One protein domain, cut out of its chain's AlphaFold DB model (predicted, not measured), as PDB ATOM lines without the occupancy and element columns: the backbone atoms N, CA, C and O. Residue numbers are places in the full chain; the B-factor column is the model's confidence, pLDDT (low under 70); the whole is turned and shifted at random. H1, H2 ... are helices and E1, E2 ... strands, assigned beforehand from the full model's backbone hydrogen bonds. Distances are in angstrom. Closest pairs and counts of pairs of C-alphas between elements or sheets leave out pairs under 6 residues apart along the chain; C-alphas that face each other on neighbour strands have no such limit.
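What this domain is: This is residues 3 to 158 of the 194 residues of the protein "BPL/LPL catalytic domain-containing protein" of Salmo trutta (UniProt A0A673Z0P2). A curled antiparallel sheet of five strands wraps round one helix, H1, and the long helix H3 crosses H1 at a steep tilt. The long hairpin of E4 and E5 reaches towards one end of the longest axis, and H2 lies towards the other end. The printed part has 156 residues, with three named helices and five named strands in the chain order E1 H1 E2 E3 E4 E5 H2 H3; the sheet order is E1 E5 E4 E3 E2, and the class is mixed, helices and strands. The whole is compact, with a radius of gyration of the C-alphas of 16.7 A, and it spans 53 by 38 by 26 A.

Where its parts are: In the sheet, E4 is residues 56 to 68, 38.2 A from first to last C-alpha, and E5 is residues 71 to 80, 28.6 A. E1 is residues 3 to 7, beginning at C-alpha 3 (-26.918, 17.692, -34.297). E2 is residues 42 to 45 and E3 residues 49 to 52. H1 is residues 18 to 33, 22.0 A long, and H2 is residues 91 to 102, 16.6 A. H3 is residues 111 to 132, 31.2 A long, from C-alpha 111 (-42.672, 9.145, -30.851) to C-alpha 132 (-32.461, 38.480, -27.859).

How they stand to each other: The strongly twisted sheet has E1 and E2 as edge strands, and E2 E3 E4 E5 form a meander, each strand the antiparallel neighbour of the one before. In the hairpin E4 and E5, N 64 and O 75 are within hydrogen-bond range at 2.9 A. E1 and E5 are antiparallel, with N 4 and O 74 at 2.9 A. In the hairpin E3 and E4, N 58 and O 50 are 2.8 A apart; in the hairpin E2 and E3, N 43 and O 51 are 2.9 A apart. H1 is on the sheet, which curls round it, in two layers, a helix on one face of a sheet; the closest C-alphas of H1 and E4 are those of Gln 20 and Val 63, 5.7 A. H1 and H3 touch, closest at the C-alphas of Ala 26 and Leu 122, 5.1 A, at a steep tilt of 53 degrees, opposite ways. H3 only grazes the sheet, and H2 only grazes it with residues 91 to 94. H2 is apart from both H1 and H3. In H1, H2 and H3 every O i to N i+4 pair is within hydrogen-bond range.

The domain as a whole: The two C-alphas farthest apart are those of Gly 69 and Gly 103, 55.9 A. The printed part has no cut, and no link between named elements is long. Residues 133 to 158 hold no named element, with a short antiparallel pairing of residues 146 to 147 with 153 to 154. The mean pLDDT of the printed part is 75.4; residues 35 to 48, 52 to 55 and 134 to 158 are under 70.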
ATOM      1  N   SER A   3     -28.091  16.818 -34.383       91.56
ATOM      2  CA  SER A   3     -26.918  17.692 -34.297       91.56
ATOM      3  C   SER A   3     -27.280  19.161 -34.504       91.56
ATOM      4  O   SER A   3     -28.170  19.495 -35.280       91.56
ATOM      5  N   VAL A   4     -26.574  20.046 -33.802       93.62
ATOM      6  CA  VAL A   4     -26.694  21.502 -33.935       93.62
ATOM      7  C   VAL A   4     -25.292  22.093 -34.015       93.62
ATOM      8  O   VAL A   4     -24.401  21.681 -33.272       93.62
ATOM      9  N   GLN A   5     -25.095  23.065 -34.900       95.56
ATOM     10  CA  GLN A   5     -23.858  23.836 -34.981       95.56
ATOM     11  C   GLN A   5     -24.096  25.259 -34.485       95.56
ATOM     12  O   GLN A   5     -25.092  25.890 -34.834       95.56
ATOM     13  N   VAL A   6     -23.188  25.765 -33.652       94.38
ATOM     14  CA  VAL A   6     -23.281  27.113 -33.076       94.38
ATOM     15  C   VAL A   6     -21.923  27.790 -33.182       94.38
ATOM     16  O   VAL A   6     -20.937  27.283 -32.656       94.38
ATOM     17  N   ALA A   7     -21.859  28.960 -33.820       96.19
ATOM     18  CA  ALA A   7     -20.625  29.740 -33.867       96.19
ATOM     19  C   ALA A   7     -20.191  30.148 -32.450       96.19
ATOM     20  O   ALA A   7     -21.012  30.628 -31.661       96.19
ATOM     21  N   VAL A   8     -18.903  30.006 -32.133       94.12
ATOM     22  CA  VAL A   8     -18.329  30.357 -30.823       94.12
ATOM     23  C   VAL A   8     -18.574  31.833 -30.501       94.12
ATOM     24  O   VAL A   8     -18.931  32.166 -29.373       94.12
ATOM     25  N   SER A   9     -18.477  32.717 -31.495       95.06
ATOM     26  CA  SER A   9     -18.731  34.161 -31.368       95.06
ATOM     27  C   SER A   9     -20.205  34.533 -31.162       95.06
ATOM     28  O   SER A   9     -20.509  35.664 -30.786       95.06
ATOM     29  N   SER A  10     -21.139  33.605 -31.393       94.12
ATOM     30  CA  SER A  10     -22.569  33.880 -31.245       94.12
ATOM     31  C   SER A  10     -22.979  34.031 -29.778       94.12
ATOM     32  O   SER A  10     -22.308  33.541 -28.867       94.12
ATOM     33  N   ARG A  11     -24.133  34.660 -29.523       90.50
ATOM     34  CA  ARG A  11     -24.626  34.874 -28.150       90.50
ATOM     35  C   ARG A  11     -24.844  33.563 -27.397       90.50
ATOM     36  O   ARG A  11     -24.601  33.509 -26.190       90.50
ATOM     37  N   LEU A  12     -25.301  32.525 -28.099       89.94
ATOM     38  CA  LEU A  12     -25.425  31.173 -27.561       89.94
ATOM     39  C   LEU A  12     -24.066  30.482 -27.430       89.94
ATOM     40  O   LEU A  12     -23.847  29.816 -26.425       89.94
ATOM     41  N   GLY A  13     -23.146  30.677 -28.377       91.44
ATOM     42  CA  GLY A  13     -21.783  30.132 -28.310       91.44
ATOM     43  C   GLY A  13     -21.026  30.600 -27.066       91.44
ATOM     44  O   GLY A  13     -20.472  29.787 -26.334       91.44
ATOM     45  N   GLN A  14     -21.140  31.885 -26.727       91.19
ATOM     46  CA  GLN A  14     -20.586  32.468 -25.494       91.19
ATOM     47  C   GLN A  14     -21.239  31.931 -24.205       91.19
ATOM     48  O   GLN A  14     -20.833  32.269 -23.093       91.19
ATOM     49  N   ARG A  15     -22.313  31.140 -24.328       87.44
ATOM     50  CA  ARG A  15     -23.146  30.631 -23.228       87.44
ATOM     51  C   ARG A  15     -23.579  29.188 -23.494       87.44
ATOM     52  O   ARG A  15     -24.697  28.812 -23.144       87.44
ATOM     53  N   ILE A  16     -22.701  28.379 -24.086       88.06
ATOM     54  CA  ILE A  16     -23.053  27.055 -24.612       88.06
ATOM     55  C   ILE A  16     -23.737  26.094 -23.611       88.06
ATOM     56  O   ILE A  16     -24.637  25.367 -24.042       88.06
ATOM     57  N   PRO A  17     -23.484  26.133 -22.278       87.81
ATOM     58  CA  PRO A  17     -24.224  25.297 -21.323       87.81
ATOM     59  C   PRO A  17     -25.740  25.570 -21.287       87.81
ATOM     60  O   PRO A  17     -26.521  24.734 -20.823       87.81
ATOM     61  N   PHE A  18     -26.198  26.722 -21.792       86.75
ATOM     62  CA  PHE A  18     -27.627  27.011 -21.921       86.75
ATOM     63  C   PHE A  18     -28.313  26.114 -22.951       86.75
ATOM     64  O   PHE A  18     -29.506  25.871 -22.802       86.75
ATOM     65  N   LEU A  19     -27.601  25.552 -23.934       89.38
ATOM     66  CA  LEU A  19     -28.225  24.689 -24.941       89.38
ATOM     67  C   LEU A  19     -28.882  23.451 -24.314       89.38
ATOM     68  O   LEU A  19     -29.984  23.077 -24.701       89.38
ATOM     69  N   GLN A  20     -28.261  22.866 -23.287       87.00
ATOM     70  CA  GLN A  20     -28.847  21.757 -22.529       87.00
ATOM     71  C   GLN A  20     -30.178  22.155 -21.875       87.00
ATOM     72  O   GLN A  20     -31.132  21.379 -21.871       87.00
ATOM     73  N   HIS A  21     -30.278  23.396 -21.400       83.44
ATOM     74  CA  HIS A  21     -31.505  23.940 -20.827       83.44
ATOM     75  C   HIS A  21     -32.569  24.192 -21.895       83.44
ATOM     76  O   HIS A  21     -33.734  23.877 -21.666       83.44
ATOM     77  N   LEU A  22     -32.179  24.721 -23.059       88.81
ATOM     78  CA  LEU A  22     -33.094  24.928 -24.186       88.81
ATOM     79  C   LEU A  22     -33.654  23.593 -24.690       88.81
ATOM     80  O   LEU A  22     -34.849  23.498 -24.941       88.81
ATOM     81  N   ALA A  23     -32.828  22.547 -24.758       89.75
ATOM     82  CA  ALA A  23     -33.259  21.214 -25.171       89.75
ATOM     83  C   ALA A  23     -34.255  20.582 -24.181       89.75
ATOM     84  O   ALA A  23     -35.267  20.020 -24.598       89.75
ATOM     85  N   VAL A  24     -34.021  20.708 -22.869       85.25
ATOM     86  CA  VAL A  24     -34.990  20.266 -21.848       85.25
ATOM     87  C   VAL A  24     -36.282  21.082 -21.931       85.25
ATOM     88  O   VAL A  24     -37.372  20.510 -21.867       85.25
ATOM     89  N   LEU A  25     -36.168  22.402 -22.091       84.50
ATOM     90  CA  LEU A  25     -37.312  23.302 -22.198       84.50
ATOM     91  C   LEU A  25     -38.184  22.964 -23.407       84.50
ATOM     92  O   LEU A  25     -39.391  22.828 -23.231       84.50
ATOM     93  N   ALA A  26     -37.581  22.751 -24.579       88.44
ATOM     94  CA  ALA A  26     -38.286  22.407 -25.810       88.44
ATOM     95  C   ALA A  26     -39.189  21.182 -25.621       88.44
ATOM     96  O   ALA A  26     -40.370  21.206 -25.959       88.44
ATOM     97  N   VAL A  27     -38.668  20.117 -25.001       84.62
ATOM     98  CA  VAL A  27     -39.466  18.906 -24.776       84.62
ATOM     99  C   VAL A  27     -40.611  19.165 -23.798       84.62
ATOM    100  O   VAL A  27     -41.740  18.725 -24.017       84.62
ATOM    101  N   VAL A  28     -40.338  19.869 -22.699       79.50
ATOM    102  CA  VAL A  28     -41.361  20.162 -21.687       79.50
ATOM    103  C   VAL A  28     -42.459  21.049 -22.271       79.50
ATOM    104  O   VAL A  28     -43.637  20.791 -22.033       79.50
ATOM    105  N   GLU A  29     -42.090  22.063 -23.047       81.56
ATOM    106  CA  GLU A  29     -43.014  22.981 -23.709       81.56
ATOM    107  C   GLU A  29     -43.899  22.258 -24.725       81.56
ATOM    108  O   GLU A  29     -45.123  22.399 -24.691       81.56
ATOM    109  N   VAL A  30     -43.310  21.404 -25.559       83.19
ATOM    110  CA  VAL A  30     -44.054  20.611 -26.542       83.19
ATOM    111  C   VAL A  30     -45.095  19.735 -25.879       83.19
ATOM    112  O   VAL A  30     -46.236  19.706 -26.326       83.19
ATOM    113  N   VAL A  31     -44.752  19.052 -24.787       77.88
ATOM    114  CA  VAL A  31     -45.753  18.198 -24.155       77.88
ATOM    115  C   VAL A  31     -46.840  19.014 -23.451       77.88
ATOM    116  O   VAL A  31     -47.986  18.588 -23.428       77.88
ATOM    117  N   ARG A  32     -46.535  20.206 -22.927       74.25
ATOM    118  CA  ARG A  32     -47.553  21.089 -22.320       74.25
ATOM    119  C   ARG A  32     -48.497  21.722 -23.340       74.25
ATOM    120  O   ARG A  32     -49.621  22.065 -22.986       74.25
ATOM    121  N   THR A  33     -48.027  21.934 -24.565       74.25
ATOM    122  CA  THR A  33     -48.804  22.564 -25.643       74.25
ATOM    123  C   THR A  33     -49.679  21.568 -26.400       74.25
ATOM    124  O   THR A  33     -50.530  21.989 -27.184       74.25
ATOM    125  N   LEU A  34     -49.530  20.261 -26.153       72.44
ATOM    126  CA  LEU A  34     -50.447  19.263 -26.694       72.44
ATOM    127  C   LEU A  34     -51.863  19.472 -26.125       72.44
ATOM    128  O   LEU A  34     -52.022  19.680 -24.916       72.44
ATOM    129  N   PRO A  35     -52.903  19.424 -26.975       66.06
ATOM    130  CA  PRO A  35     -54.283  19.598 -26.536       66.06
ATOM    131  C   PRO A  35     -54.645  18.525 -25.500       66.06
ATOM    132  O   PRO A  35     -54.411  17.340 -25.713       66.06
ATOM    133  N   GLY A  36     -55.158  18.960 -24.346       65.00
ATOM    134  CA  GLY A  36     -55.478  18.100 -23.200       65.00
ATOM    135  C   GLY A  36     -54.319  17.841 -22.222       65.00
ATOM    136  O   GLY A  36     -54.553  17.563 -21.051       65.00
ATOM    137  N   TYR A  37     -53.059  18.044 -22.619       63.81
ATOM    138  CA  TYR A  37     -51.895  17.801 -21.749       63.81
ATOM    139  C   TYR A  37     -51.565  18.979 -20.816       63.81
ATOM    140  O   TYR A  37     -50.596  18.934 -20.051       63.81
ATOM    141  N   GLN A  38     -52.365  20.042 -20.874       65.56
ATOM    142  CA  GLN A  38     -52.129  21.329 -20.213       65.56
ATOM    143  C   GLN A  38     -52.089  21.213 -18.677       65.56
ATOM    144  O   GLN A  38     -51.373  21.981 -18.027       65.56
ATOM    145  N   ASP A  39     -52.788  20.217 -18.123       61.84
ATOM    146  CA  ASP A  39     -52.950  19.990 -16.681       61.84
ATOM    147  C   ASP A  39     -52.084  18.852 -16.112       61.84
ATOM    148  O   ASP A  39     -52.169  18.535 -14.924       61.84
ATOM    149  N   ILE A  40     -51.231  18.227 -16.927       63.78
ATOM    150  CA  ILE A  40     -50.355  17.140 -16.472       63.78
ATOM    151  C   ILE A  40     -49.169  17.741 -15.687       63.78
ATOM    152  O   ILE A  40     -48.319  18.419 -16.271       63.78
ATOM    153  N   ASP A  41     -49.076  17.485 -14.370       57.97
ATOM    154  CA  ASP A  41     -47.979  17.988 -13.512       57.97
ATOM    155  C   ASP A  41     -46.643  17.313 -13.865       57.97
ATOM    156  O   ASP A  41     -46.313  16.211 -13.410       57.97
ATOM    157  N   ARG A  42     -45.856  17.983 -14.710       59.56
ATOM    158  CA  ARG A  42     -44.519  17.537 -15.110       59.56
ATOM    159  C   ARG A  42     -43.461  18.365 -14.412       59.56
ATOM    160  O   ARG A  42     -43.431  19.593 -14.516       59.56
ATOM    161  N   ARG A  43     -42.562  17.663 -13.729       61.47
ATOM    162  CA  ARG A  43     -41.478  18.248 -12.945       61.47
ATOM    163  C   ARG A  43     -40.164  17.986 -13.656       61.47
ATOM    164  O   ARG A  43     -39.845  16.861 -14.024       61.47
ATOM    165  N   VAL A  44     -39.378  19.034 -13.850       54.12
ATOM    166  CA  VAL A  44     -38.006  18.889 -14.335       54.12
ATOM    167  C   VAL A  44     -37.112  18.697 -13.120       54.12
ATOM    168  O   VAL A  44     -36.983  19.600 -12.289       54.12
ATOM    169  N   LYS A  45     -36.488  17.523 -13.011       53.19
ATOM    170  CA  LYS A  45     -35.387  17.315 -12.076       53.19
ATOM    171  C   LYS A  45     -34.118  17.782 -12.772       53.19
ATOM    172  O   LYS A  45     -33.516  17.094 -13.599       53.19
ATOM    173  N   TRP A  46     -33.774  19.021 -12.461       52.34
ATOM    174  CA  TRP A  46     -32.640  19.720 -13.037       52.34
ATOM    175  C   TRP A  46     -31.333  18.914 -12.867       52.34
ATOM    176  O   TRP A  46     -31.148  18.287 -11.818       52.34
ATOM    177  N   PRO A  47     -30.414  18.912 -13.856       47.72
ATOM    178  CA  PRO A  47     -30.442  19.644 -15.133       47.72
ATOM    179  C   PRO A  47     -30.930  18.841 -16.350       47.72
ATOM    180  O   PRO A  47     -30.971  19.397 -17.440       47.72
ATOM    181  N   ASN A  48     -31.243  17.549 -16.208       69.38
ATOM    182  CA  ASN A  48     -31.346  16.646 -17.366       69.38
ATOM    183  C   ASN A  48     -32.525  15.688 -17.352       69.38
ATOM    184  O   ASN A  48     -32.853  15.139 -18.400       69.38
ATOM    185  N   ASP A  49     -33.128  15.437 -16.196       73.12
ATOM    186  CA  ASP A  49     -34.126  14.390 -16.074       73.12
ATOM    187  C   ASP A  49     -35.524  15.000 -15.990       73.12
ATOM    188  O   ASP A  49     -35.790  15.931 -15.227       73.12
ATOM    189  N   ILE A  50     -36.445  14.445 -16.767       74.81
ATOM    190  CA  ILE A  50     -37.849  14.846 -16.744       74.81
ATOM    191  C   ILE A  50     -38.610  13.787 -15.968       74.81
ATOM    192  O   ILE A  50     -38.514  12.594 -16.260       74.81
ATOM    193  N   TYR A  51     -39.342  14.242 -14.959       73.25
ATOM    194  CA  TYR A  51     -40.124  13.413 -14.064       73.25
ATOM    195  C   TYR A  51     -41.609  13.749 -14.185       73.25
ATOM    196  O   TYR A  51     -42.011  14.892 -14.425       73.25
ATOM    197  N   TYR A  52     -42.435  12.731 -13.992       69.38
ATOM    198  CA  TYR A  52     -43.838  12.907 -13.668       69.38
ATOM    199  C   TYR A  52     -44.001  12.880 -12.154       69.38
ATOM    200  O   TYR A  52     -43.567  11.925 -11.495       69.38
ATOM    201  N   SER A  53     -44.620  13.926 -11.599       66.75
ATOM    202  CA  SER A  53     -44.695  14.121 -10.149       66.75
ATOM    203  C   SER A  53     -43.301  14.008  -9.486       66.75
ATOM    204  O   SER A  53     -42.281  14.346 -10.091       66.75
ATOM    205  N   ASN A  54     -43.233  13.579  -8.227       63.06
ATOM    206  CA  ASN A  54     -41.992  13.498  -7.449       63.06
ATOM    207  C   ASN A  54     -41.276  12.138  -7.547       63.06
ATOM    208  O   ASN A  54     -40.233  11.967  -6.919       63.06
ATOM    209  N   LEU A  55     -41.827  11.170  -8.288       63.31
ATOM    210  CA  LEU A  55     -41.445   9.759  -8.139       63.31
ATOM    211  C   LEU A  55     -40.956   9.106  -9.438       63.31
ATOM    212  O   LEU A  55     -40.047   8.281  -9.383       63.31
ATOM    213  N   MET A  56     -41.487   9.488 -10.606       71.50
ATOM    214  CA  MET A  56     -41.327   8.677 -11.819       71.50
ATOM    215  C   MET A  56     -40.524   9.373 -12.914       71.50
ATOM    216  O   MET A  56     -40.905  10.440 -13.386       71.50
ATOM    217  N   LYS A  57     -39.425   8.751 -13.352       75.75
ATOM    218  CA  LYS A  57     -38.591   9.259 -14.448       75.75
ATOM    219  C   LYS A  57     -39.261   8.972 -15.792       75.75
ATOM    220  O   LYS A  57     -39.469   7.816 -16.133       75.75
ATOM    221  N   LEU A  58     -39.547  10.020 -16.561       79.69
ATOM    222  CA  LEU A  58     -40.114   9.927 -17.912       79.69
ATOM    223  C   LEU A  58     -39.052   9.938 -19.006       79.69
ATOM    224  O   LEU A  58     -39.265   9.410 -20.096       79.69
ATOM    225  N   GLY A  59     -37.922  10.587 -18.746       84.44
ATOM    226  CA  GLY A  59     -36.887  10.718 -19.751       84.44
ATOM    227  C   GLY A  59     -35.696  11.528 -19.293       84.44
ATOM    228  O   GLY A  59     -35.623  11.987 -18.149       84.44
ATOM    229  N   ARG A  60     -34.749  11.680 -20.213       87.69
ATOM    230  CA  ARG A  60     -33.522  12.439 -20.021       87.69
ATOM    231  C   ARG A  60     -33.116  13.138 -21.310       87.69
ATOM    232  O   ARG A  60     -33.254  12.579 -22.398       87.69
ATOM    233  N   VAL A  61     -32.549  14.325 -21.162       88.88
ATOM    234  CA  VAL A  61     -31.807  15.013 -22.217       88.88
ATOM    235  C   VAL A  61     -30.313  14.956 -21.898       88.88
ATOM    236  O   VAL A  61     -29.903  15.063 -20.741       88.88
ATOM    237  N   LEU A  62     -29.500  14.742 -22.925       91.00
ATOM    238  CA  LEU A  62     -28.048  14.792 -22.864       91.00
ATOM    239  C   LEU A  62     -27.552  15.633 -24.034       91.00
ATOM    240  O   LEU A  62     -27.970  15.418 -25.168       91.00
ATOM    241  N   VAL A  63     -26.660  16.575 -23.754       90.94
ATOM    242  CA  VAL A  63     -25.991  17.367 -24.784       90.94
ATOM    243  C   VAL A  63     -24.498  17.129 -24.660       90.94
ATOM    244  O   VAL A  63     -23.926  17.349 -23.596       90.94
ATOM    245  N   THR A  64     -23.887  16.686 -25.750       92.31
ATOM    246  CA  THR A  64     -22.436  16.560 -25.878       92.31
ATOM    247  C   THR A  64     -21.958  17.622 -26.851       92.31
ATOM    248  O   THR A  64     -22.561  17.791 -27.906       92.31
ATOM    249  N   SER A  65     -20.894  18.343 -26.516       91.50
ATOM    250  CA  SER A  65     -20.349  19.408 -27.357       91.50
ATOM    251  C   SER A  65     -18.873  19.188 -27.641       91.50
ATOM    252  O   SER A  65     -18.102  18.940 -26.715       91.50
ATOM    253  N   THR A  66     -18.476  19.387 -28.890       94.38
ATOM    254  CA  THR A  66     -17.078  19.455 -29.323       94.38
ATOM    255  C   THR A  66     -16.861  20.790 -30.023       94.38
ATOM    256  O   THR A  66     -17.756  21.277 -30.706       94.38
ATOM    257  N   VAL A  67     -15.697  21.408 -29.852       94.94
ATOM    258  CA  VAL A  67     -15.337  22.647 -30.553       94.94
ATOM    259  C   VAL A  67     -14.323  22.332 -31.644       94.94
ATOM    260  O   VAL A  67     -13.355  21.616 -31.398       94.94
ATOM    261  N   MET A  68     -14.558  22.839 -32.852       94.44
ATOM    262  CA  MET A  68     -13.626  22.747 -33.976       94.44
ATOM    263  C   MET A  68     -13.531  24.123 -34.635       94.44
ATOM    264  O   MET A  68     -14.504  24.631 -35.192       94.44
ATOM    265  N   GLY A  69     -12.361  24.758 -34.524       94.69
ATOM    266  CA  GLY A  69     -12.156  26.131 -34.987       94.69
ATOM    267  C   GLY A  69     -13.152  27.111 -34.340       94.69
ATOM    268  O   GLY A  69     -13.289  27.113 -33.115       94.69
ATOM    269  N   PRO A  70     -13.870  27.937 -35.126       96.12
ATOM    270  CA  PRO A  70     -14.824  28.915 -34.607       96.12
ATOM    271  C   PRO A  70     -16.229  28.338 -34.353       96.12
ATOM    272  O   PRO A  70     -17.171  29.113 -34.163       96.12
ATOM    273  N   THR A  71     -16.400  27.011 -34.340       96.25
ATOM    274  CA  THR A  71     -17.721  26.362 -34.305       96.25
ATOM    275  C   THR A  71     -17.825  25.314 -33.197       96.25
ATOM    276  O   THR A  71     -16.981  24.429 -33.061       96.25
ATOM    277  N   PHE A  72     -18.908  25.375 -32.421       96.50
ATOM    278  CA  PHE A  72     -19.360  24.274 -31.576       96.50
ATOM    279  C   PHE A  72     -20.210  23.298 -32.390       96.50
ATOM    280  O   PHE A  72     -21.184  23.697 -33.028       96.50
ATOM    281  N   HIS A  73     -19.884  22.015 -32.295       94.69
ATOM    282  CA  HIS A  73     -20.650  20.885 -32.806       94.69
ATOM    283  C   HIS A  73     -21.320  20.190 -31.625       94.69
ATOM    284  O   HIS A  73     -20.645  19.639 -30.754       94.69
ATOM    285  N   LEU A  74     -22.647  20.255 -31.562       93.88
ATOM    286  CA  LEU A  74     -23.424  19.757 -30.433       93.88
ATOM    287  C   LEU A  74     -24.277  18.573 -30.872       93.88
ATOM    288  O   LEU A  74     -24.986  18.648 -31.871       93.88
ATOM    289  N   LEU A  75     -24.220  17.488 -30.109       94.12
ATOM    290  CA  LEU A  75     -25.054  16.304 -30.258       94.12
ATOM    291  C   LEU A  75     -26.076  16.288 -29.129       94.12
ATOM    292  O   LEU A  75     -25.717  16.212 -27.953       94.12
ATOM    293  N   ILE A  76     -27.352  16.356 -29.494       92.81
ATOM    294  CA  ILE A  76     -28.473  16.397 -28.558       92.81
ATOM    295  C   ILE A  76     -29.184  15.044 -28.590       92.81
ATOM    296  O   ILE A  76     -29.788  14.622 -29.584       92.81
ATOM    297  N   GLY A  77     -29.082  14.333 -27.471       90.88
ATOM    298  CA  GLY A  77     -29.787  13.094 -27.186       90.88
ATOM    299  C   GLY A  77     -31.014  13.355 -26.320       90.88
ATOM    300  O   GLY A  77     -30.901  13.864 -25.208       90.88
ATOM    301  N   CYS A  78     -32.186  12.959 -26.806       87.81
ATOM    302  CA  CYS A  78     -33.452  13.027 -26.082       87.81
ATOM    303  C   CYS A  78     -34.007  11.607 -25.943       87.81
ATOM    304  O   CYS A  78     -34.417  11.013 -26.937       87.81
ATOM    305  N   GLY A  79     -33.990  11.057 -24.730       87.62
ATOM    306  CA  GLY A  79     -34.538   9.735 -24.429       87.62
ATOM    307  C   GLY A  79     -35.807   9.864 -23.601       87.62
ATOM    308  O   GLY A  79     -35.725  10.228 -22.430       87.62
ATOM    309  N   PHE A  80     -36.964   9.560 -24.189       85.19
ATOM    310  CA  PHE A  80     -38.266   9.615 -23.521       85.19
ATOM    311  C   PHE A  80     -39.000   8.295 -23.650       85.19
ATOM    312  O   PHE A  80     -39.064   7.719 -24.736       85.19
ATOM    313  N   ASN A  81     -39.603   7.853 -22.551       86.81
ATOM    314  CA  ASN A  81     -40.501   6.717 -22.585       86.81
ATOM    315  C   ASN A  81     -41.896   7.175 -23.043       86.81
ATOM    316  O   ASN A  81     -42.664   7.732 -22.257       86.81
ATOM    317  N   VAL A  82     -42.211   6.995 -24.328       85.50
ATOM    318  CA  VAL A  82     -43.474   7.471 -24.923       85.50
ATOM    319  C   VAL A  82     -44.585   6.429 -24.801       85.50
ATOM    320  O   VAL A  82     -45.636   6.731 -24.239       85.50
ATOM    321  N   SER A  83     -44.333   5.204 -25.267       85.69
ATOM    322  CA  SER A  83     -45.336   4.138 -25.392       85.69
ATOM    323  C   SER A  83     -44.959   2.818 -24.713       85.69
ATOM    324  O   SER A  83     -45.784   1.911 -24.682       85.69
ATOM    325  N   ASN A  84     -43.750   2.684 -24.158       84.31
ATOM    326  CA  ASN A  84     -43.309   1.425 -23.568       84.31
ATOM    327  C   ASN A  84     -43.618   1.370 -22.062       84.31
ATOM    328  O   ASN A  84     -42.938   1.988 -21.248       84.31
ATOM    329  N   SER A  85     -44.634   0.611 -21.672       79.56
ATOM    330  CA  SER A  85     -45.109   0.552 -20.281       79.56
ATOM    331  C   SER A  85     -44.202  -0.209 -19.304       79.56
ATOM    332  O   SER A  85     -44.514  -0.241 -18.116       79.56
ATOM    333  N   ASN A  86     -43.109  -0.826 -19.768       76.38
ATOM    334  CA  ASN A  86     -42.206  -1.637 -18.945       76.38
ATOM    335  C   ASN A  86     -40.731  -1.261 -19.218       76.38
ATOM    336  O   ASN A  86     -40.379  -1.056 -20.379       76.38
ATOM    337  N   PRO A  87     -39.825  -1.158 -18.220       72.25
ATOM    338  CA  PRO A  87     -39.997  -1.359 -16.772       72.25
ATOM    339  C   PRO A  87     -40.512  -0.122 -16.014       72.25
ATOM    340  O   PRO A  87     -40.598  -0.135 -14.790       72.25
ATOM    341  N   THR A  88     -40.798   0.979 -16.714       76.94
ATOM    342  CA  THR A  88     -41.218   2.257 -16.112       76.94
ATOM    343  C   THR A  88     -42.461   2.812 -16.798       76.94
ATOM    344  O   THR A  88     -42.859   2.344 -17.862       76.94
ATOM    345  N   ILE A  89     -43.060   3.849 -16.210       79.69
ATOM    346  CA  ILE A  89     -44.218   4.533 -16.784       79.69
ATOM    347  C   ILE A  89     -43.849   5.306 -18.059       79.69
ATOM    348  O   ILE A  89     -42.824   5.988 -18.117       79.69
ATOM    349  N   CYS A  90     -44.709   5.223 -19.072       84.81
ATOM    350  CA  CYS A  90     -44.581   5.982 -20.309       84.81
ATOM    351  C   CYS A  90     -45.551   7.173 -20.344       84.81
ATOM    352  O   CYS A  90     -46.518   7.238 -19.579       84.81
ATOM    353  N   ILE A  91     -45.312   8.126 -21.247       82.81
ATOM    354  CA  ILE A  91     -46.187   9.292 -21.436       82.81
ATOM    355  C   ILE A  91     -47.622   8.854 -21.750       82.81
ATOM    356  O   ILE A  91     -48.552   9.424 -21.186       82.81
ATOM    357  N   ASN A  92     -47.813   7.832 -22.584       86.06
ATOM    358  CA  ASN A  92     -49.149   7.382 -22.974       86.06
ATOM    359  C   ASN A  92     -49.919   6.733 -21.814       86.06
ATOM    360  O   ASN A  92     -51.136   6.876 -21.748       86.06
ATOM    361  N   ASN A  93     -49.238   6.127 -20.837       84.94
ATOM    362  CA  ASN A  93     -49.898   5.642 -19.620       84.94
ATOM    363  C   ASN A  93     -50.482   6.790 -18.797       84.94
ATOM    364  O   ASN A  93     -51.595   6.674 -18.292       84.94
ATOM    365  N   LEU A  94     -49.769   7.916 -18.711       79.56
ATOM    366  CA  LEU A  94     -50.270   9.112 -18.026       79.56
ATOM    367  C   LEU A  94     -51.497   9.701 -18.720       79.56
ATOM    368  O   LEU A  94     -52.414  10.182 -18.065       79.56
ATOM    369  N   VAL A  95     -51.510   9.648 -20.047       80.12
ATOM    370  CA  VAL A  95     -52.613  10.136 -20.884       80.12
ATOM    371  C   VAL A  95     -53.841   9.263 -20.683       80.12
ATOM    372  O   VAL A  95     -54.921   9.782 -20.416       80.12
ATOM    373  N   MET A  96     -53.665   7.940 -20.716       82.81
ATOM    374  CA  MET A  96     -54.736   6.985 -20.427       82.81
ATOM    375  C   MET A  96     -55.286   7.155 -19.010       82.81
ATOM    376  O   MET A  96     -56.500   7.128 -18.820       82.81
ATOM    377  N   GLN A  97     -54.416   7.354 -18.017       81.00
ATOM    378  CA  GLN A  97     -54.836   7.597 -16.639       81.00
ATOM    379  C   GLN A  97     -55.638   8.898 -16.514       81.00
ATOM    380  O   GLN A  97     -56.729   8.889 -15.953       81.00
ATOM    381  N   HIS A  98     -55.152   9.994 -17.099       77.75
ATOM    382  CA  HIS A  98     -55.857  11.277 -17.091       77.75
ATOM    383  C   HIS A  98     -57.218  11.196 -17.796       77.75
ATOM    384  O   HIS A  98     -58.208  11.710 -17.279       77.75
ATOM    385  N   ASN A  99     -57.284  10.499 -18.936       84.00
ATOM    386  CA  ASN A  99     -58.530  10.231 -19.655       84.00
ATOM    387  C   ASN A  99     -59.552   9.496 -18.779       84.00
ATOM    388  O   ASN A  99     -60.718   9.879 -18.754       84.00
ATOM    389  N   ARG A 100     -59.113   8.491 -18.008       84.56
ATOM    390  CA  ARG A 100     -59.980   7.765 -17.065       84.56
ATOM    391  C   ARG A 100     -60.451   8.637 -15.903       84.56
ATOM    392  O   ARG A 100     -61.622   8.588 -15.556       84.56
ATOM    393  N   GLU A 101     -59.556   9.421 -15.305       83.00
ATOM    394  CA  GLU A 101     -59.863  10.240 -14.123       83.00
ATOM    395  C   GLU A 101     -60.763  11.440 -14.442       83.00
ATOM    396  O   GLU A 101     -61.571  11.842 -13.606       83.00
ATOM    397  N   ARG A 102     -60.626  12.027 -15.637       80.62
ATOM    398  CA  ARG A 102     -61.348  13.248 -16.029       80.62
ATOM    399  C   ARG A 102     -62.437  13.039 -17.078       80.62
ATOM    400  O   ARG A 102     -63.098  14.006 -17.446       80.62
ATOM    401  N   GLY A 103     -62.608  11.816 -17.580       79.88
ATOM    402  CA  GLY A 103     -63.553  11.520 -18.660       79.88
ATOM    403  C   GLY A 103     -63.180  12.174 -19.996       79.88
ATOM    404  O   GLY A 103     -64.058  12.452 -20.808       79.88
ATOM    405  N   THR A 104     -61.896  12.465 -20.225       81.19
ATOM    406  CA  THR A 104     -61.409  13.043 -21.487       81.19
ATOM    407  C   THR A 104     -61.013  11.955 -22.485       81.19
ATOM    408  O   THR A 104     -60.736  10.821 -22.105       81.19
ATOM    409  N   SER A 105     -60.932  12.304 -23.772       81.56
ATOM    410  CA  SER A 105     -60.461  11.408 -24.840       81.56
ATOM    411  C   SER A 105     -59.264  12.023 -25.570       81.56
ATOM    412  O   SER A 105     -59.349  12.437 -26.724       81.56
ATOM    413  N   MET A 106     -58.146  12.172 -24.857       79.19
ATOM    414  CA  MET A 106     -56.887  12.621 -25.455       79.19
ATOM    415  C   MET A 106     -56.257  11.514 -26.296       79.19
ATOM    416  O   MET A 106     -56.176  10.366 -25.851       79.19
ATOM    417  N   GLU A 107     -55.748  11.887 -27.466       82.25
ATOM    418  CA  GLU A 107     -55.005  10.988 -28.342       82.25
ATOM    419  C   GLU A 107     -53.647  10.612 -27.728       82.25
ATOM    420  O   GLU A 107     -52.976  11.429 -27.091       82.25
ATOM    421  N   ALA A 108     -53.238   9.358 -27.925       82.50
ATOM    422  CA  ALA A 108     -51.921   8.895 -27.520       82.50
ATOM    423  C   ALA A 108     -50.829   9.571 -28.360       82.50
ATOM    424  O   ALA A 108     -50.933   9.692 -29.577       82.50
ATOM    425  N   LEU A 109     -49.733   9.958 -27.713       83.88
ATOM    426  CA  LEU A 109     -48.613  10.589 -28.395       83.88
ATOM    427  C   LEU A 109     -47.782   9.526 -29.112       83.88
ATOM    428  O   LEU A 109     -47.355   8.545 -28.494       83.88
ATOM    429  N   CYS A 110     -47.488   9.734 -30.395       88.19
ATOM    430  CA  CYS A 110     -46.502   8.912 -31.087       88.19
ATOM    431  C   CYS A 110     -45.098   9.534 -30.982       88.19
ATOM    432  O   CYS A 110     -44.923  10.754 -30.892       88.19
ATOM    433  N   SER A 111     -44.062   8.692 -31.004       89.06
ATOM    434  CA  SER A 111     -42.672   9.145 -30.851       89.06
ATOM    435  C   SER A 111     -42.254  10.138 -31.939       89.06
ATOM    436  O   SER A 111     -41.559  11.107 -31.644       89.06
ATOM    437  N   ALA A 112     -42.710   9.939 -33.180       90.06
ATOM    438  CA  ALA A 112     -42.389  10.821 -34.301       90.06
ATOM    439  C   ALA A 112     -42.957  12.238 -34.105       90.06
ATOM    440  O   ALA A 112     -42.242  13.215 -34.317       90.06
ATOM    441  N   GLN A 113     -44.197  12.358 -33.620       89.31
ATOM    442  CA  GLN A 113     -44.807  13.651 -33.293       89.31
ATOM    443  C   GLN A 113     -44.044  14.370 -32.178       89.31
ATOM    444  O   GLN A 113     -43.799  15.573 -32.285       89.31
ATOM    445  N   LEU A 114     -43.643  13.649 -31.122       88.00
ATOM    446  CA  LEU A 114     -42.853  14.233 -30.036       88.00
ATOM    447  C   LEU A 114     -41.505  14.752 -30.548       88.00
ATOM    448  O   LEU A 114     -41.123  15.873 -30.216       88.00
ATOM    449  N   ILE A 115     -40.807  13.957 -31.362       90.12
ATOM    450  CA  ILE A 115     -39.514  14.335 -31.946       90.12
ATOM    451  C   ILE A 115     -39.680  15.563 -32.841       90.12
ATOM    452  O   ILE A 115     -38.997  16.558 -32.616       90.12
ATOM    453  N   GLY A 116     -40.613  15.522 -33.798       91.75
ATOM    454  CA  GLY A 116     -40.830  16.611 -34.751       91.75
ATOM    455  C   GLY A 116     -41.150  17.930 -34.053       91.75
ATOM    456  O   GLY A 116     -40.475  18.930 -34.278       91.75
ATOM    457  N   ARG A 117     -42.100  17.917 -33.112       90.88
ATOM    458  CA  ARG A 117     -42.454  19.120 -32.344       90.88
ATOM    459  C   ARG A 117     -41.297  19.619 -31.472       90.88
ATOM    460  O   ARG A 117     -41.107  20.827 -31.358       90.88
ATOM    461  N   THR A 118     -40.523  18.712 -30.865       90.56
ATOM    462  CA  THR A 118     -39.350  19.072 -30.042       90.56
ATOM    463  C   THR A 118     -38.292  19.784 -30.869       90.56
ATOM    464  O   THR A 118     -37.764  20.796 -30.416       90.56
ATOM    465  N   LEU A 119     -38.000  19.283 -32.071       93.12
ATOM    466  CA  LEU A 119     -37.037  19.903 -32.980       93.12
ATOM    467  C   LEU A 119     -37.471  21.323 -33.345       93.12
ATOM    468  O   LEU A 119     -36.711  22.262 -33.121       93.12
ATOM    469  N   THR A 120     -38.724  21.490 -33.772       94.12
ATOM    470  CA  THR A 120     -39.277  22.809 -34.112       94.12
ATOM    471  C   THR A 120     -39.217  23.783 -32.933       94.12
ATOM    472  O   THR A 120     -38.791  24.925 -33.084       94.12
ATOM    473  N   SER A 121     -39.609  23.345 -31.732       92.00
ATOM    474  CA  SER A 121     -39.557  24.189 -30.530       92.00
ATOM    475  C   SER A 121     -38.118  24.558 -30.153       92.00
ATOM    476  O   SER A 121     -37.834  25.704 -29.802       92.00
ATOM    477  N   LEU A 122     -37.177  23.622 -30.275       92.56
ATOM    478  CA  LEU A 122     -35.776  23.874 -29.965       92.56
ATOM    479  C   LEU A 122     -35.134  24.866 -30.941       92.56
ATOM    480  O   LEU A 122     -34.414  25.760 -30.496       92.56
ATOM    481  N   GLU A 123     -35.411  24.757 -32.239       93.62
ATOM    482  CA  GLU A 123     -34.946  25.717 -33.250       93.62
ATOM    483  C   GLU A 123     -35.447  27.136 -32.953       93.62
ATOM    484  O   GLU A 123     -34.672  28.097 -32.994       93.62
ATOM    485  N   GLN A 124     -36.720  27.266 -32.566       92.75
ATOM    486  CA  GLN A 124     -37.311  28.542 -32.156       92.75
ATOM    487  C   GLN A 124     -36.634  29.105 -30.900       92.75
ATOM    488  O   GLN A 124     -36.306  30.293 -30.850       92.75
ATOM    489  N   LEU A 125     -36.379  28.264 -29.894       90.94
ATOM    490  CA  LEU A 125     -35.708  28.666 -28.655       90.94
ATOM    491  C   LEU A 125     -34.251  29.086 -28.891       90.94
ATOM    492  O   LEU A 125     -33.804  30.082 -28.317       90.94
ATOM    493  N   ILE A 126     -33.519  28.363 -29.741       92.44
ATOM    494  CA  ILE A 126     -32.147  28.705 -30.142       92.44
ATOM    495  C   ILE A 126     -32.139  30.047 -30.872       92.44
ATOM    496  O   ILE A 126     -31.380  30.938 -30.487       92.44
ATOM    497  N   SER A 127     -33.009  30.219 -31.869       92.56
ATOM    498  CA  SER A 127     -33.109  31.459 -32.649       92.56
ATOM    499  C   SER A 127     -33.444  32.649 -31.749       92.56
ATOM    500  O   SER A 127     -32.734  33.655 -31.745       92.56
ATOM    501  N   ALA A 128     -34.433  32.492 -30.864       89.31
ATOM    502  CA  ALA A 128     -34.796  33.518 -29.892       89.31
ATOM    503  C   ALA A 128     -33.641  33.870 -28.937       89.31
ATOM    504  O   ALA A 128     -33.463  35.043 -28.590       89.31
ATOM    505  N   PHE A 129     -32.844  32.883 -28.509       90.31
ATOM    506  CA  PHE A 129     -31.666  33.118 -27.670       90.31
ATOM    507  C   PHE A 129     -30.573  33.880 -28.429       90.31
ATOM    508  O   PHE A 129     -29.929  34.768 -27.865       90.31
ATOM    509  N   GLN A 130     -30.363  33.565 -29.706       88.75
ATOM    510  CA  GLN A 130     -29.376  34.250 -30.541       88.75
ATOM    511  C   GLN A 130     -29.778  35.705 -30.819       88.75
ATOM    512  O   GLN A 130     -28.952  36.606 -30.674       88.75
ATOM    513  N   GLU A 131     -31.050  35.963 -31.120       89.19
ATOM    514  CA  GLU A 131     -31.566  37.310 -31.409       89.19
ATOM    515  C   GLU A 131     -31.627  38.216 -30.178       89.19
ATOM    516  O   GLU A 131     -31.290  39.400 -30.239       89.19
ATOM    517  N   ARG A 132     -32.090  37.680 -29.044       83.06
ATOM    518  CA  ARG A 132     -32.461  38.480 -27.859       83.06
ATOM    519  C   ARG A 132     -31.524  38.253 -26.675       83.06
ATOM    520  O   ARG A 132     -31.651  38.921 -25.653       83.06
ATOM    521  N   GLY A 133     -30.557  37.342 -26.806       73.25
ATOM    522  CA  GLY A 133     -29.704  36.915 -25.701       73.25
ATOM    523  C   GLY A 133     -30.488  36.095 -24.674       73.25
ATOM    524  O   GLY A 133     -31.505  35.475 -24.982       73.25
ATOM    525  N   LYS A 134     -30.042  36.120 -23.411       61.22
ATOM    526  CA  LYS A 134     -30.834  35.562 -22.306       61.22
ATOM    527  C   LYS A 134     -32.117  36.385 -22.179       61.22
ATOM    528  O   LYS A 134     -32.125  37.410 -21.505       61.22
ATOM    529  N   ARG A 135     -33.215  35.931 -22.780       46.38
ATOM    530  CA  ARG A 135     -34.535  36.358 -22.326       46.38
ATOM    531  C   ARG A 135     -34.753  35.759 -20.938       46.38
ATOM    532  O   ARG A 135     -34.539  34.555 -20.768       46.38
ATOM    533  N   PRO A 136     -35.196  36.543 -19.945       39.72
ATOM    534  CA  PRO A 136     -35.716  35.962 -18.733       39.72
ATOM    535  C   PRO A 136     -37.036  35.289 -19.126       39.72
ATOM    536  O   PRO A 136     -38.090  35.909 -19.194       39.72
ATOM    537  N   SER A 137     -36.988  33.992 -19.422       40.53
ATOM    538  CA  SER A 137     -38.189  33.153 -19.326       40.53
ATOM    539  C   SER A 137     -38.708  33.115 -17.864       40.53
ATOM    540  O   SER A 137     -39.848  32.732 -17.602       40.53
ATOM    541  N   CYS A 138     -37.903  33.630 -16.919       36.47
ATOM    542  CA  CYS A 138     -38.294  34.072 -15.582       36.47
ATOM    543  C   CYS A 138     -38.978  35.432 -15.589       36.47
ATOM    544  O   CYS A 138     -38.323  36.463 -15.522       36.47
ATOM    545  N   ARG A 139     -40.313  35.453 -15.575       25.86
ATOM    546  CA  ARG A 139     -41.071  36.703 -15.394       25.86
ATOM    547  C   ARG A 139     -40.950  37.337 -14.000       25.86
ATOM    548  O   ARG A 139     -41.435  38.446 -13.827       25.86
ATOM    549  N   SER A 140     -40.290  36.711 -13.029       28.33
ATOM    550  CA  SER A 140     -39.972  37.357 -11.751       28.33
ATOM    551  C   SER A 140     -38.833  36.629 -11.046       28.33
ATOM    552  O   SER A 140     -38.959  35.448 -10.718       28.33
ATOM    553  N   THR A 141     -37.738  37.337 -10.786       31.09
ATOM    554  CA  THR A 141     -36.718  36.915  -9.823       31.09
ATOM    555  C   THR A 141     -37.197  37.350  -8.442       31.09
ATOM    556  O   THR A 141     -37.030  38.504  -8.062       31.09
ATOM    557  N   THR A 142     -37.845  36.460  -7.697       30.70
ATOM    558  CA  THR A 142     -37.986  36.628  -6.244       30.70
ATOM    559  C   THR A 142     -36.831  35.911  -5.546       30.70
ATOM    560  O   THR A 142     -36.162  35.072  -6.152       30.70
ATOM    561  N   ARG A 143     -36.580  36.254  -4.274       26.98
ATOM    562  CA  ARG A 143     -35.474  35.750  -3.429       26.98
ATOM    563  C   ARG A 143     -35.312  34.213  -3.387       26.98
ATOM    564  O   ARG A 143     -34.266  33.752  -2.949       26.98
ATOM    565  N   ASP A 144     -36.278  33.448  -3.902       31.19
ATOM    566  CA  ASP A 144     -36.375  31.990  -3.769       31.19
ATOM    567  C   ASP A 144     -36.147  31.182  -5.068       31.19
ATOM    568  O   ASP A 144     -36.269  29.954  -5.041       31.19
ATOM    569  N   GLY A 145     -35.800  31.812  -6.204       36.06
ATOM    570  CA  GLY A 145     -35.364  31.084  -7.409       36.06
ATOM    571  C   GLY A 145     -35.897  31.563  -8.765       36.06
ATOM    572  O   GLY A 145     -36.674  32.508  -8.870       36.06
ATOM    573  N   CYS A 146     -35.459  30.882  -9.831       34.03
ATOM    574  CA  CYS A 146     -35.832  31.178 -11.220       34.03
ATOM    575  C   CYS A 146     -37.125  30.446 -11.616       34.03
ATOM    576  O   CYS A 146     -37.216  29.222 -11.498       34.03
ATOM    577  N   THR A 147     -38.116  31.186 -12.118       32.78
ATOM    578  CA  THR A 147     -39.380  30.638 -12.634       32.78
ATOM    579  C   THR A 147     -39.312  30.373 -14.140       32.78
ATOM    580  O   THR A 147     -38.947  31.266 -14.877       32.78
ATOM    581  N   VAL A 148     -39.662  29.201 -14.667       38.84
ATOM    582  CA  VAL A 148     -39.775  29.017 -16.134       38.84
ATOM    583  C   VAL A 148     -41.260  29.010 -16.491       38.84
ATOM    584  O   VAL A 148     -41.944  28.000 -16.348       38.84
ATOM    585  N   GLY A 149     -41.793  30.178 -16.860       36.44
ATOM    586  CA  GLY A 149     -43.237  30.385 -17.033       36.44
ATOM    587  C   GLY A 149     -44.021  30.465 -15.706       36.44
ATOM    588  O   GLY A 149     -43.440  30.350 -14.626       36.44
ATOM    589  N   PRO A 150     -45.355  30.659 -15.744       34.50
ATOM    590  CA  PRO A 150     -46.155  30.988 -14.555       34.50
ATOM    591  C   PRO A 150     -46.243  29.870 -13.499       34.50
ATOM    592  O   PRO A 150     -46.882  30.069 -12.469       34.50
ATOM    593  N   ARG A 151     -45.663  28.680 -13.742       35.66
ATOM    594  CA  ARG A 151     -45.891  27.477 -12.917       35.66
ATOM    595  C   ARG A 151     -44.681  26.566 -12.665       35.66
ATOM    596  O   ARG A 151     -44.870  25.524 -12.047       35.66
ATOM    597  N   CYS A 152     -43.460  26.916 -13.071       34.53
ATOM    598  CA  CYS A 152     -42.263  26.127 -12.732       34.53
ATOM    599  C   CYS A 152     -41.327  26.963 -11.862       34.53
ATOM    600  O   CYS A 152     -40.858  27.978 -12.349       34.53
ATOM    601  N   VAL A 153     -41.045  26.561 -10.615       35.75
ATOM    602  CA  VAL A 153     -40.109  27.259  -9.703       35.75
ATOM    603  C   VAL A 153     -38.884  26.381  -9.459       35.75
ATOM    604  O   VAL A 153     -39.017  25.238  -9.015       35.75
ATOM    605  N   CYS A 154     -37.688  26.915  -9.707       34.09
ATOM    606  CA  CYS A 154     -36.428  26.264  -9.358       34.09
ATOM    607  C   CYS A 154     -35.829  26.859  -8.087       34.09
ATOM    608  O   CYS A 154     -35.239  27.931  -8.134       34.09
ATOM    609  N   GLY A 155     -35.985  26.154  -6.963       32.56
ATOM    610  CA  GLY A 155     -35.434  26.563  -5.673       32.56
ATOM    611  C   GLY A 155     -33.997  26.080  -5.476       32.56
ATOM    612  O   GLY A 155     -33.730  24.879  -5.543       32.56
ATOM    613  N   ALA A 156     -33.093  27.007  -5.169       33.78
ATOM    614  CA  ALA A 156     -31.869  26.723  -4.429       33.78
ATOM    615  C   ALA A 156     -32.131  27.141  -2.977       33.78
ATOM    616  O   ALA A 156     -32.533  28.278  -2.736       33.78
ATOM    617  N   ARG A 157     -31.957  26.240  -2.001       28.44
ATOM    618  CA  ARG A 157     -31.967  26.667  -0.595       28.44
ATOM    619  C   ARG A 157     -30.713  27.506  -0.369       28.44
ATOM    620  O   ARG A 157     -29.617  26.963  -0.403       28.44
ATOM    621  N   THR A 158     -30.926  28.814  -0.242       30.59
ATOM    622  CA  THR A 158     -30.070  29.828   0.391       30.59
ATOM    623  C   THR A 158     -28.594  29.451   0.553       30.59
ATOM    624  O   THR A 158     -28.200  28.891   1.572       30.59
TER     625      THR A 158